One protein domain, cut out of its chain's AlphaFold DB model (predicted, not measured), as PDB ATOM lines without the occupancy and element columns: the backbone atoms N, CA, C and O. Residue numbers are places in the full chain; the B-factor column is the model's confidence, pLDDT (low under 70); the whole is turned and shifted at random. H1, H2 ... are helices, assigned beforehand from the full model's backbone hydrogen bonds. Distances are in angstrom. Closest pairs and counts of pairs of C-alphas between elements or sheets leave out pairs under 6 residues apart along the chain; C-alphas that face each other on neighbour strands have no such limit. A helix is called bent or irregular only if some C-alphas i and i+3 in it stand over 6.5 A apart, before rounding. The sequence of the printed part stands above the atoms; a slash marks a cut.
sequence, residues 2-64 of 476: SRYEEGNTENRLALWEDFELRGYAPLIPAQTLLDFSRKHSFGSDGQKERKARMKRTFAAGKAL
ATOM      1  N   SER A   2      52.211  20.406  11.386       43.28
ATOM      2  CA  SER A   2      52.981  21.553  10.886       43.28
ATOM      3  C   SER A   2      52.026  22.711  10.576       43.28
ATOM      4  O   SER A   2      51.000  22.520   9.926       43.28
ATOM      5  N   ARG A   3      52.331  23.908  11.091       45.97
ATOM      6  CA  ARG A   3      51.495  25.096  10.872       45.97
ATOM      7  C   ARG A   3      51.584  25.518   9.406       45.97
ATOM      8  O   ARG A   3      52.679  25.589   8.850       45.97
ATOM      9  N   TYR A   4      50.434  25.786   8.793       55.31
ATOM     10  CA  TYR A   4      50.375  26.363   7.452       55.31
ATOM     11  C   TYR A   4      50.945  27.790   7.503       55.31
ATOM     12  O   TYR A   4      50.729  28.508   8.477       55.31
ATOM     13  N   GLU A   5      51.686  28.200   6.473       54.91
ATOM     14  CA  GLU A   5      52.232  29.561   6.359       54.91
ATOM     15  C   GLU A   5      51.081  30.561   6.131       54.91
ATOM     16  O   GLU A   5      50.656  30.820   5.005       54.91
ATOM     17  N   GLU A   6      50.557  31.087   7.241       51.91
ATOM     18  CA  GLU A   6      49.383  31.966   7.385       51.91
ATOM     19  C   GLU A   6      49.463  33.250   6.520       51.91
ATOM     20  O   GLU A   6      48.440  33.819   6.132       51.91
ATOM     21  N   GLY A   7      50.678  33.705   6.189       45.69
ATOM     22  CA  GLY A   7      50.977  35.077   5.762       45.69
ATOM     23  C   GLY A   7      50.669  35.484   4.313       45.69
ATOM     24  O   GLY A   7      51.054  36.584   3.926       45.69
ATOM     25  N   ASN A   8      50.022  34.657   3.480       54.38
ATOM     26  CA  ASN A   8      49.741  35.021   2.078       54.38
ATOM     27  C   ASN A   8      48.262  34.828   1.705       54.38
ATOM     28  O   ASN A   8      47.836  33.737   1.324       54.38
ATOM     29  N   THR A   9      47.480  35.907   1.797       58.31
ATOM     30  CA  THR A   9      46.020  35.923   1.580       58.31
ATOM     31  C   THR A   9      45.597  35.478   0.177       58.31
ATOM     32  O   THR A   9      44.568  34.823   0.048       58.31
ATOM     33  N   GLU A  10      46.421  35.712  -0.856       61.84
ATOM     34  CA  GLU A  10      46.181  35.237  -2.236       61.84
ATOM     35  C   GLU A  10      46.003  33.705  -2.301       61.84
ATOM     36  O   GLU A  10      45.318  33.199  -3.182       61.84
ATOM     37  N   ASN A  11      46.582  32.953  -1.355       70.75
ATOM     38  CA  ASN A  11      46.481  31.493  -1.318       70.75
ATOM     39  C   ASN A  11      45.139  30.979  -0.748       70.75
ATOM     40  O   ASN A  11      44.789  29.818  -0.966       70.75
ATOM     41  N   ARG A  12      44.384  31.826  -0.028       83.56
ATOM     42  CA  ARG A  12      43.116  31.447   0.624       83.56
ATOM     43  C   ARG A  12      41.909  31.489  -0.312       83.56
ATOM     44  O   ARG A  12      40.918  30.840  -0.020       83.56
ATOM     45  N   LEU A  13      41.964  32.222  -1.422       87.38
ATOM     46  CA  LEU A  13      40.830  32.328  -2.350       87.38
ATOM     47  C   LEU A  13      40.493  30.962  -2.959       87.38
ATOM     48  O   LEU A  13      41.360  30.351  -3.582       87.38
ATOM     49  N   ALA A  14      39.256  30.494  -2.807       90.94
ATOM     50  CA  ALA A  14      38.816  29.232  -3.395       90.94
ATOM     51  C   ALA A  14      39.007  29.233  -4.927       90.94
ATOM     52  O   ALA A  14      38.683  30.202  -5.625       90.94
ATOM     53  N   LEU A  15      39.572  28.139  -5.428       90.94
ATOM     54  CA  LEU A  15      39.705  27.797  -6.839       90.94
ATOM     55  C   LEU A  15      38.536  26.902  -7.257       90.94
ATOM     56  O   LEU A  15      37.799  26.397  -6.411       90.94
ATOM     57  N   TRP A  16      38.363  26.703  -8.564       90.81
ATOM     58  CA  TRP A  16      37.251  25.924  -9.111       90.81
ATOM     59  C   TRP A  16      37.122  24.529  -8.478       90.81
ATOM     60  O   TRP A  16      36.043  24.156  -8.020       90.81
ATOM     61  N   GLU A  17      38.239  23.814  -8.346       91.56
ATOM     62  CA  GLU A  17      38.304  22.493  -7.720       91.56
ATOM     63  C   GLU A  17      37.851  22.484  -6.245       91.56
ATOM     64  O   GLU A  17      37.313  21.483  -5.773       91.56
ATOM     65  N   ASP A  18      37.996  23.596  -5.513       93.06
ATOM     66  CA  ASP A  18      37.512  23.696  -4.132       93.06
ATOM     67  C   ASP A  18      35.991  23.883  -4.080       93.06
ATOM     68  O   ASP A  18      35.354  23.423  -3.132       93.06
ATOM     69  N   PHE A  19      35.407  24.575  -5.070       92.44
ATOM     70  CA  PHE A  19      33.954  24.715  -5.210       92.44
ATOM     71  C   PHE A  19      33.313  23.389  -5.628       92.44
ATOM     72  O   PHE A  19      32.294  23.010  -5.056       92.44
ATOM     73  N   GLU A  20      33.922  22.678  -6.580       92.69
ATOM     74  CA  GLU A  20      33.462  21.373  -7.066       92.69
ATOM     75  C   GLU A  20      33.504  20.301  -5.967       92.69
ATOM     76  O   GLU A  20      32.551  19.543  -5.796       92.69
ATOM     77  N   LEU A  21      34.569  20.281  -5.159       94.94
ATOM     78  CA  LEU A  21      34.741  19.324  -4.060       94.94
ATOM     79  C   LEU A  21      34.193  19.832  -2.714       94.94
ATOM     80  O   LEU A  21      34.452  19.225  -1.665       94.94
ATOM     81  N   ARG A  22      33.459  20.953  -2.692       93.56
ATOM     82  CA  ARG A  22      32.970  21.566  -1.451       93.56
ATOM     83  C   ARG A  22      32.022  20.623  -0.712       93.56
ATOM     84  O   ARG A  22      31.048  20.138  -1.273       93.56
ATOM     85  N   GLY A  23      32.281  20.400   0.576       93.56
ATOM     86  CA  GLY A  23      31.477  19.484   1.391       93.56
ATOM     87  C   GLY A  23      31.945  18.025   1.354       93.56
ATOM     88  O   GLY A  23      31.443  17.216   2.132       93.56
ATOM     89  N   TYR A  24      32.930  17.671   0.518       96.88
ATOM     90  CA  TYR A  24      33.528  16.337   0.540       96.88
ATOM     91  C   TYR A  24      34.279  16.113   1.863       96.88
ATOM     92  O   TYR A  24      35.294  16.761   2.131       96.88
ATOM     93  N   ALA A  25      33.770  15.200   2.700       96.75
ATOM     94  CA  ALA A  25      34.170  15.062   4.104       96.75
ATOM     95  C   ALA A  25      35.699  14.988   4.356       96.75
ATOM     96  O   ALA A  25      36.169  15.695   5.251       96.75
ATOM     97  N   PRO A  26      36.509  14.247   3.564       96.44
ATOM     98  CA  PRO A  26      37.967  14.209   3.739       96.44
ATOM     99  C   PRO A  26      38.692  15.549   3.530       96.44
ATOM    100  O   PRO A  26      39.813  15.708   4.005       96.44
ATOM    101  N   LEU A  27      38.083  16.510   2.822       95.06
ATOM    102  CA  LEU A  27      38.685  17.811   2.503       95.06
ATOM    103  C   LEU A  27      38.189  18.960   3.392       95.06
ATOM    104  O   LEU A  27      38.780  20.041   3.353       95.06
ATOM    105  N   ILE A  28      37.171  18.741   4.233       93.12
ATOM    106  CA  ILE A  28      36.620  19.763   5.143       93.12
ATOM    107  C   ILE A  28      37.707  20.507   5.948       93.12
ATOM    108  O   ILE A  28      37.662  21.739   5.964       93.12
ATOM    109  N   PRO A  29      38.728  19.848   6.547       92.25
ATOM    110  CA  PRO A  29      39.759  20.548   7.325       92.25
ATOM    111  C   PRO A  29      40.654  21.488   6.504       92.25
ATOM    112  O   PRO A  29      41.266  22.389   7.068       92.25
ATOM    113  N   ALA A  30      40.757  21.277   5.187       89.88
ATOM    114  CA  ALA A  30      41.448  22.193   4.283       89.88
ATOM    115  C   ALA A  30      40.512  23.315   3.804       89.88
ATOM    116  O   ALA A  30      40.932  24.464   3.689       89.88
ATOM    117  N   GLN A  31      39.232  22.997   3.575       91.75
ATOM    118  CA  GLN A  31      38.220  23.944   3.097       91.75
ATOM    119  C   GLN A  31      37.893  25.045   4.118       91.75
ATOM    120  O   GLN A  31      37.574  26.158   3.711       91.75
ATOM    121  N   THR A  32      38.032  24.805   5.426       90.44
ATOM    122  CA  THR A  32      37.841  25.850   6.461       90.44
ATOM    123  C   THR A  32      38.864  26.989   6.397       90.44
ATOM    124  O   THR A  32      38.624  28.050   6.970       90.44
ATOM    125  N   LEU A  33      39.990  26.799   5.701       89.56
ATOM    126  CA  LEU A  33      41.023  27.821   5.495       89.56
ATOM    127  C   LEU A  33      40.794  28.658   4.223       89.56
ATOM    128  O   LEU A  33      41.577  29.576   3.950       89.56
ATOM    129  N   LEU A  34      39.760  28.329   3.439       91.12
ATOM    130  CA  LEU A  34      39.489  28.913   2.131       91.12
ATOM    131  C   LEU A  34      38.329  29.913   2.150       91.12
ATOM    132  O   LEU A  34      37.308  29.726   2.811       91.12
ATOM    133  N   ASP A  35      38.484  30.966   1.355       90.81
ATOM    134  CA  ASP A  35      37.481  31.995   1.116       90.81
ATOM    135  C   ASP A  35      36.691  31.687  -0.166       90.81
ATOM    136  O   ASP A  35      37.196  31.818  -1.284       90.81
ATOM    137  N   PHE A  36      35.428  31.298   0.017       91.19
ATOM    138  CA  PHE A  36      34.466  30.993  -1.044       91.19
ATOM    139  C   PHE A  36      33.621  32.208  -1.483       91.19
ATOM    140  O   PHE A  36      32.671  32.041  -2.247       91.19
ATOM    141  N   SER A  37      33.920  33.428  -1.015       86.75
ATOM    142  CA  SER A  37      33.168  34.644  -1.381       86.75
ATOM    143  C   SER A  37      33.341  35.053  -2.851       86.75
ATOM    144  O   SER A  37      32.487  35.738  -3.425       86.75
ATOM    145  N   ARG A  38      34.440  34.625  -3.484       79.56
ATOM    146  CA  ARG A  38      34.756  34.942  -4.876       79.56
ATOM    147  C   ARG A  38      33.782  34.252  -5.833       79.56
ATOM    148  O   ARG A  38      33.749  33.030  -5.930       79.56
ATOM    149  N   LYS A  39      33.075  35.043  -6.643       75.25
ATOM    150  CA  LYS A  39      32.355  34.532  -7.817       75.25
ATOM    151  C   LYS A  39      33.378  34.065  -8.857       75.25
ATOM    152  O   LYS A  39      34.138  34.885  -9.373       75.25
ATOM    153  N   HIS A  40      33.423  32.765  -9.138       69.62
ATOM    154  CA  HIS A  40      34.266  32.217 -10.197       69.62
ATOM    155  C   HIS A  40      33.589  32.417 -11.561       69.62
ATOM    156  O   HIS A  40      32.412  32.100 -11.737       69.62
ATOM    157  N   SER A  41      34.324  32.977 -12.519       66.00
ATOM    158  CA  SER A  41      33.903  33.090 -13.915       66.00
ATOM    159  C   SER A  41      34.247  31.793 -14.640       66.00
ATOM    160  O   SER A  41      35.423  31.455 -14.732       66.00
ATOM    161  N   PHE A  42      33.245  31.088 -15.165       62.00
ATOM    162  CA  PHE A  42      33.467  29.872 -15.948       62.00
ATOM    163  C   PHE A  42      34.357  30.138 -17.170       62.00
ATOM    164  O   PHE A  42      34.013  30.960 -18.020       62.00
ATOM    165  N   GLY A  43      35.432  29.359 -17.292       62.31
ATOM    166  CA  GLY A  43      36.285  29.301 -18.477       62.31
ATOM    167  C   GLY A  43      37.620  30.038 -18.327       62.31
ATOM    168  O   GLY A  43      37.659  31.229 -18.038       62.31
ATOM    169  N   SER A  44      38.698  29.313 -18.643       59.41
ATOM    170  CA  SER A  44      40.111  29.726 -18.606       59.41
ATOM    171  C   SER A  44      40.755  29.820 -17.214       59.41
ATOM    172  O   SER A  44      40.385  30.645 -16.378       59.41
ATOM    173  N   ASP A  45      41.799  29.008 -17.003       71.38
ATOM    174  CA  ASP A  45      42.726  29.136 -15.873       71.38
ATOM    175  C   ASP A  45      43.564  30.414 -16.032       71.38
ATOM    176  O   ASP A  45      44.646  30.429 -16.627       71.38
ATOM    177  N   GLY A  46      43.043  31.528 -15.514       82.88
ATOM    178  CA  GLY A  46      43.770  32.790 -15.504       82.88
ATOM    179  C   GLY A  46      45.092  32.659 -14.742       82.88
ATOM    180  O   GLY A  46      45.157  32.019 -13.699       82.88
ATOM    181  N   GLN A  47      46.145  33.354 -15.188       85.94
ATOM    182  CA  GLN A  47      47.507  33.264 -14.617       85.94
ATOM    183  C   GLN A  47      47.586  33.380 -13.076       85.94
ATOM    184  O   GLN A  47      48.501  32.841 -12.455       85.94
ATOM    185  N   LYS A  48      46.623  34.064 -12.439       85.12
ATOM    186  CA  LYS A  48      46.488  34.149 -10.974       85.12
ATOM    187  C   LYS A  48      46.110  32.809 -10.327       85.12
ATOM    188  O   LYS A  48      46.668  32.466  -9.290       85.12
ATOM    189  N   GLU A  49      45.202  32.053 -10.933       87.12
ATOM    190  CA  GLU A  49      44.733  30.756 -10.442       87.12
ATOM    191  C   GLU A  49      45.801  29.679 -10.649       87.12
ATOM    192  O   GLU A  49      46.201  29.041  -9.677       87.12
ATOM    193  N   ARG A  50      46.412  29.597 -11.837       89.06
ATOM    194  CA  ARG A  50      47.620  28.790 -12.094       89.06
ATOM    195  C   ARG A  50      48.737  29.046 -11.074       89.06
ATOM    196  O   ARG A  50      49.349  28.111 -10.552       89.06
ATOM    197  N   LYS A  51      48.991  30.318 -10.737       89.06
ATOM    198  CA  LYS A  51      49.958  30.720  -9.698       89.06
ATOM    199  C   LYS A  51      49.514  30.291  -8.294       89.06
ATOM    200  O   LYS A  51      50.360  29.863  -7.508       89.06
ATOM    201  N   ALA A  52      48.223  30.375  -7.971       89.00
ATOM    202  CA  ALA A  52      47.671  29.883  -6.711       89.00
ATOM    203  C   ALA A  52      47.804  28.353  -6.592       89.00
ATOM    204  O   ALA A  52      48.322  27.882  -5.581       89.00
ATOM    205  N   ARG A  53      47.481  27.580  -7.642       91.44
ATOM    206  CA  ARG A  53      47.722  26.124  -7.698       91.44
ATOM    207  C   ARG A  53      49.183  25.791  -7.425       91.44
ATOM    208  O   ARG A  53      49.473  25.007  -6.527       91.44
ATOM    209  N   MET A  54      50.115  26.458  -8.111       92.25
ATOM    210  CA  MET A  54      51.553  26.262  -7.887       92.25
ATOM    211  C   MET A  54      51.961  26.545  -6.430       92.25
ATOM    212  O   MET A  54      52.684  25.753  -5.824       92.25
ATOM    213  N   LYS A  55      51.458  27.638  -5.831       90.69
ATOM    214  CA  LYS A  55      51.681  27.957  -4.410       90.69
ATOM    215  C   LYS A  55      51.140  26.867  -3.479       90.69
ATOM    216  O   LYS A  55      51.848  26.489  -2.546       90.69
ATOM    217  N   ARG A  56      49.934  26.344  -3.730       91.50
ATOM    218  CA  ARG A  56      49.311  25.274  -2.930       91.50
ATOM    219  C   ARG A  56      50.072  23.969  -3.019       91.50
ATOM    220  O   ARG A  56      50.439  23.432  -1.980       91.50
ATOM    221  N   THR A  57      50.373  23.501  -4.228       92.75
ATOM    222  CA  THR A  57      51.146  22.274  -4.459       92.75
ATOM    223  C   THR A  57      52.512  22.356  -3.784       92.75
ATOM    224  O   THR A  57      52.941  21.416  -3.122       92.75
ATOM    225  N   PHE A  58      53.175  23.511  -3.863       91.69
ATOM    226  CA  PHE A  58      54.454  23.733  -3.200       91.69
ATOM    227  C   PHE A  58      54.340  23.802  -1.665       91.69
ATOM    228  O   PHE A  58      55.180  23.244  -0.957       91.69
ATOM    229  N   ALA A  59      53.300  24.446  -1.126       90.62
ATOM    230  CA  ALA A  59      53.027  24.469   0.312       90.62
ATOM    231  C   ALA A  59      52.716  23.064   0.856       90.62
ATOM    232  O   ALA A  59      53.294  22.665   1.867       90.62
ATOM    233  N   ALA A  60      51.885  22.292   0.148       91.31
ATOM    234  CA  ALA A  60      51.590  20.896   0.453       91.31
ATOM    235  C   ALA A  60      52.855  20.028   0.379       91.31
ATOM    236  O   ALA A  60      53.128  19.281   1.311       91.31
ATOM    237  N   GLY A  61      53.688  20.190  -0.656       92.31
ATOM    238  CA  GLY A  61      54.973  19.497  -0.777       92.31
ATOM    239  C   GLY A  61      55.918  19.779   0.397       92.31
ATOM    240  O   GLY A  61      56.497  18.849   0.951       92.31
ATOM    241  N   LYS A  62      56.026  21.038   0.848       90.31
ATOM    242  CA  LYS A  62      56.787  21.392   2.064       90.31
ATOM    243  C   LYS A  62      56.194  20.777   3.336       90.31
ATOM    244  O   LYS A  62      56.956  20.337   4.191       90.31
ATOM    245  N   ALA A  63      54.869  20.751   3.472       88.94
ATOM    246  CA  ALA A  63      54.198  20.167   4.632       88.94
ATOM    247  C   ALA A  63      54.339  18.634   4.679       88.94
ATOM    248  O   ALA A  63      54.534  18.074   5.750       88.94
ATOM    249  N   LEU A  64      54.286  17.967   3.523       91.19
ATOM    250  CA  LEU A  64      54.501  16.525   3.390       91.19
ATOM    251  C   LEU A  64      55.966  16.138   3.596       91.19
ATOM    252  O   LEU A  64      56.233  15.089   4.175       91.19
TER     253      LEU A  64
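What this domain is: This is residues 2 to 64 of the 476 residues of an uncharacterized protein of Cannabis sativa (UniProt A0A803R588). One long helix, H3, makes one side of the domain, and two short helices, H1 and H2, lie away from it on the other side, with long unnamed stretches joining the two sides. Residues 2 to 10 run beside H3, beginning near its last residues, before the backbone crosses over to H1; residues 32 to 46 lead from H2 round to the first residue of H3. The printed part has 63 residues with three named helices, in the order H1, H2, H3, and no named strand; the class is all helix, though under half of the residues, 30 of 63, are in named elements. The whole is compact, with a radius of gyration of the C-alphas of 11.8 A and spans of 34 by 27 by 17 A.

Where its parts are: Residues 2 to 15 hold no named element. H1 is residues 16 to 20, and its C-alpha 16 is at (37.251, 25.924, -9.111). H2 is residues 25 to 31, 9.8 A from first to last C-alpha; it is irregular, with C-alphas 26 and 29 lying 7.5 A apart. H3 is residues 47 to 64, 25.6 A long, from C-alpha 47 at (47.507, 33.264, -14.617) to C-alpha 64 at (54.501, 16.525, 3.390).

How they stand to each other: H1 and H2 are close but not clearly touching; their closest C-alphas, those of Asp 18 and Gln 31, are 7.3 A apart. H3 is apart from H1 and also apart from H2. In H1 and H3 every O i to N i+4 pair is within hydrogen-bond range; in H2 1 of 3 is, beside 3 of 4 O i to N i+3 pairs.

The domain as a whole: The C-alphas farthest apart, those of Ser 2 and Gly 43, are 34.7 A apart, while those of Ser 2 and Leu 64, the first and last printed, are 9.2 A apart. The printed part has no cut. The link from H1 to H2 is tight, with 4 residues; the link from H2 to H3 is long, with 15. The mean pLDDT of the printed part is 82.2, and residues 2 to 10 and 40 to 44 are under 70.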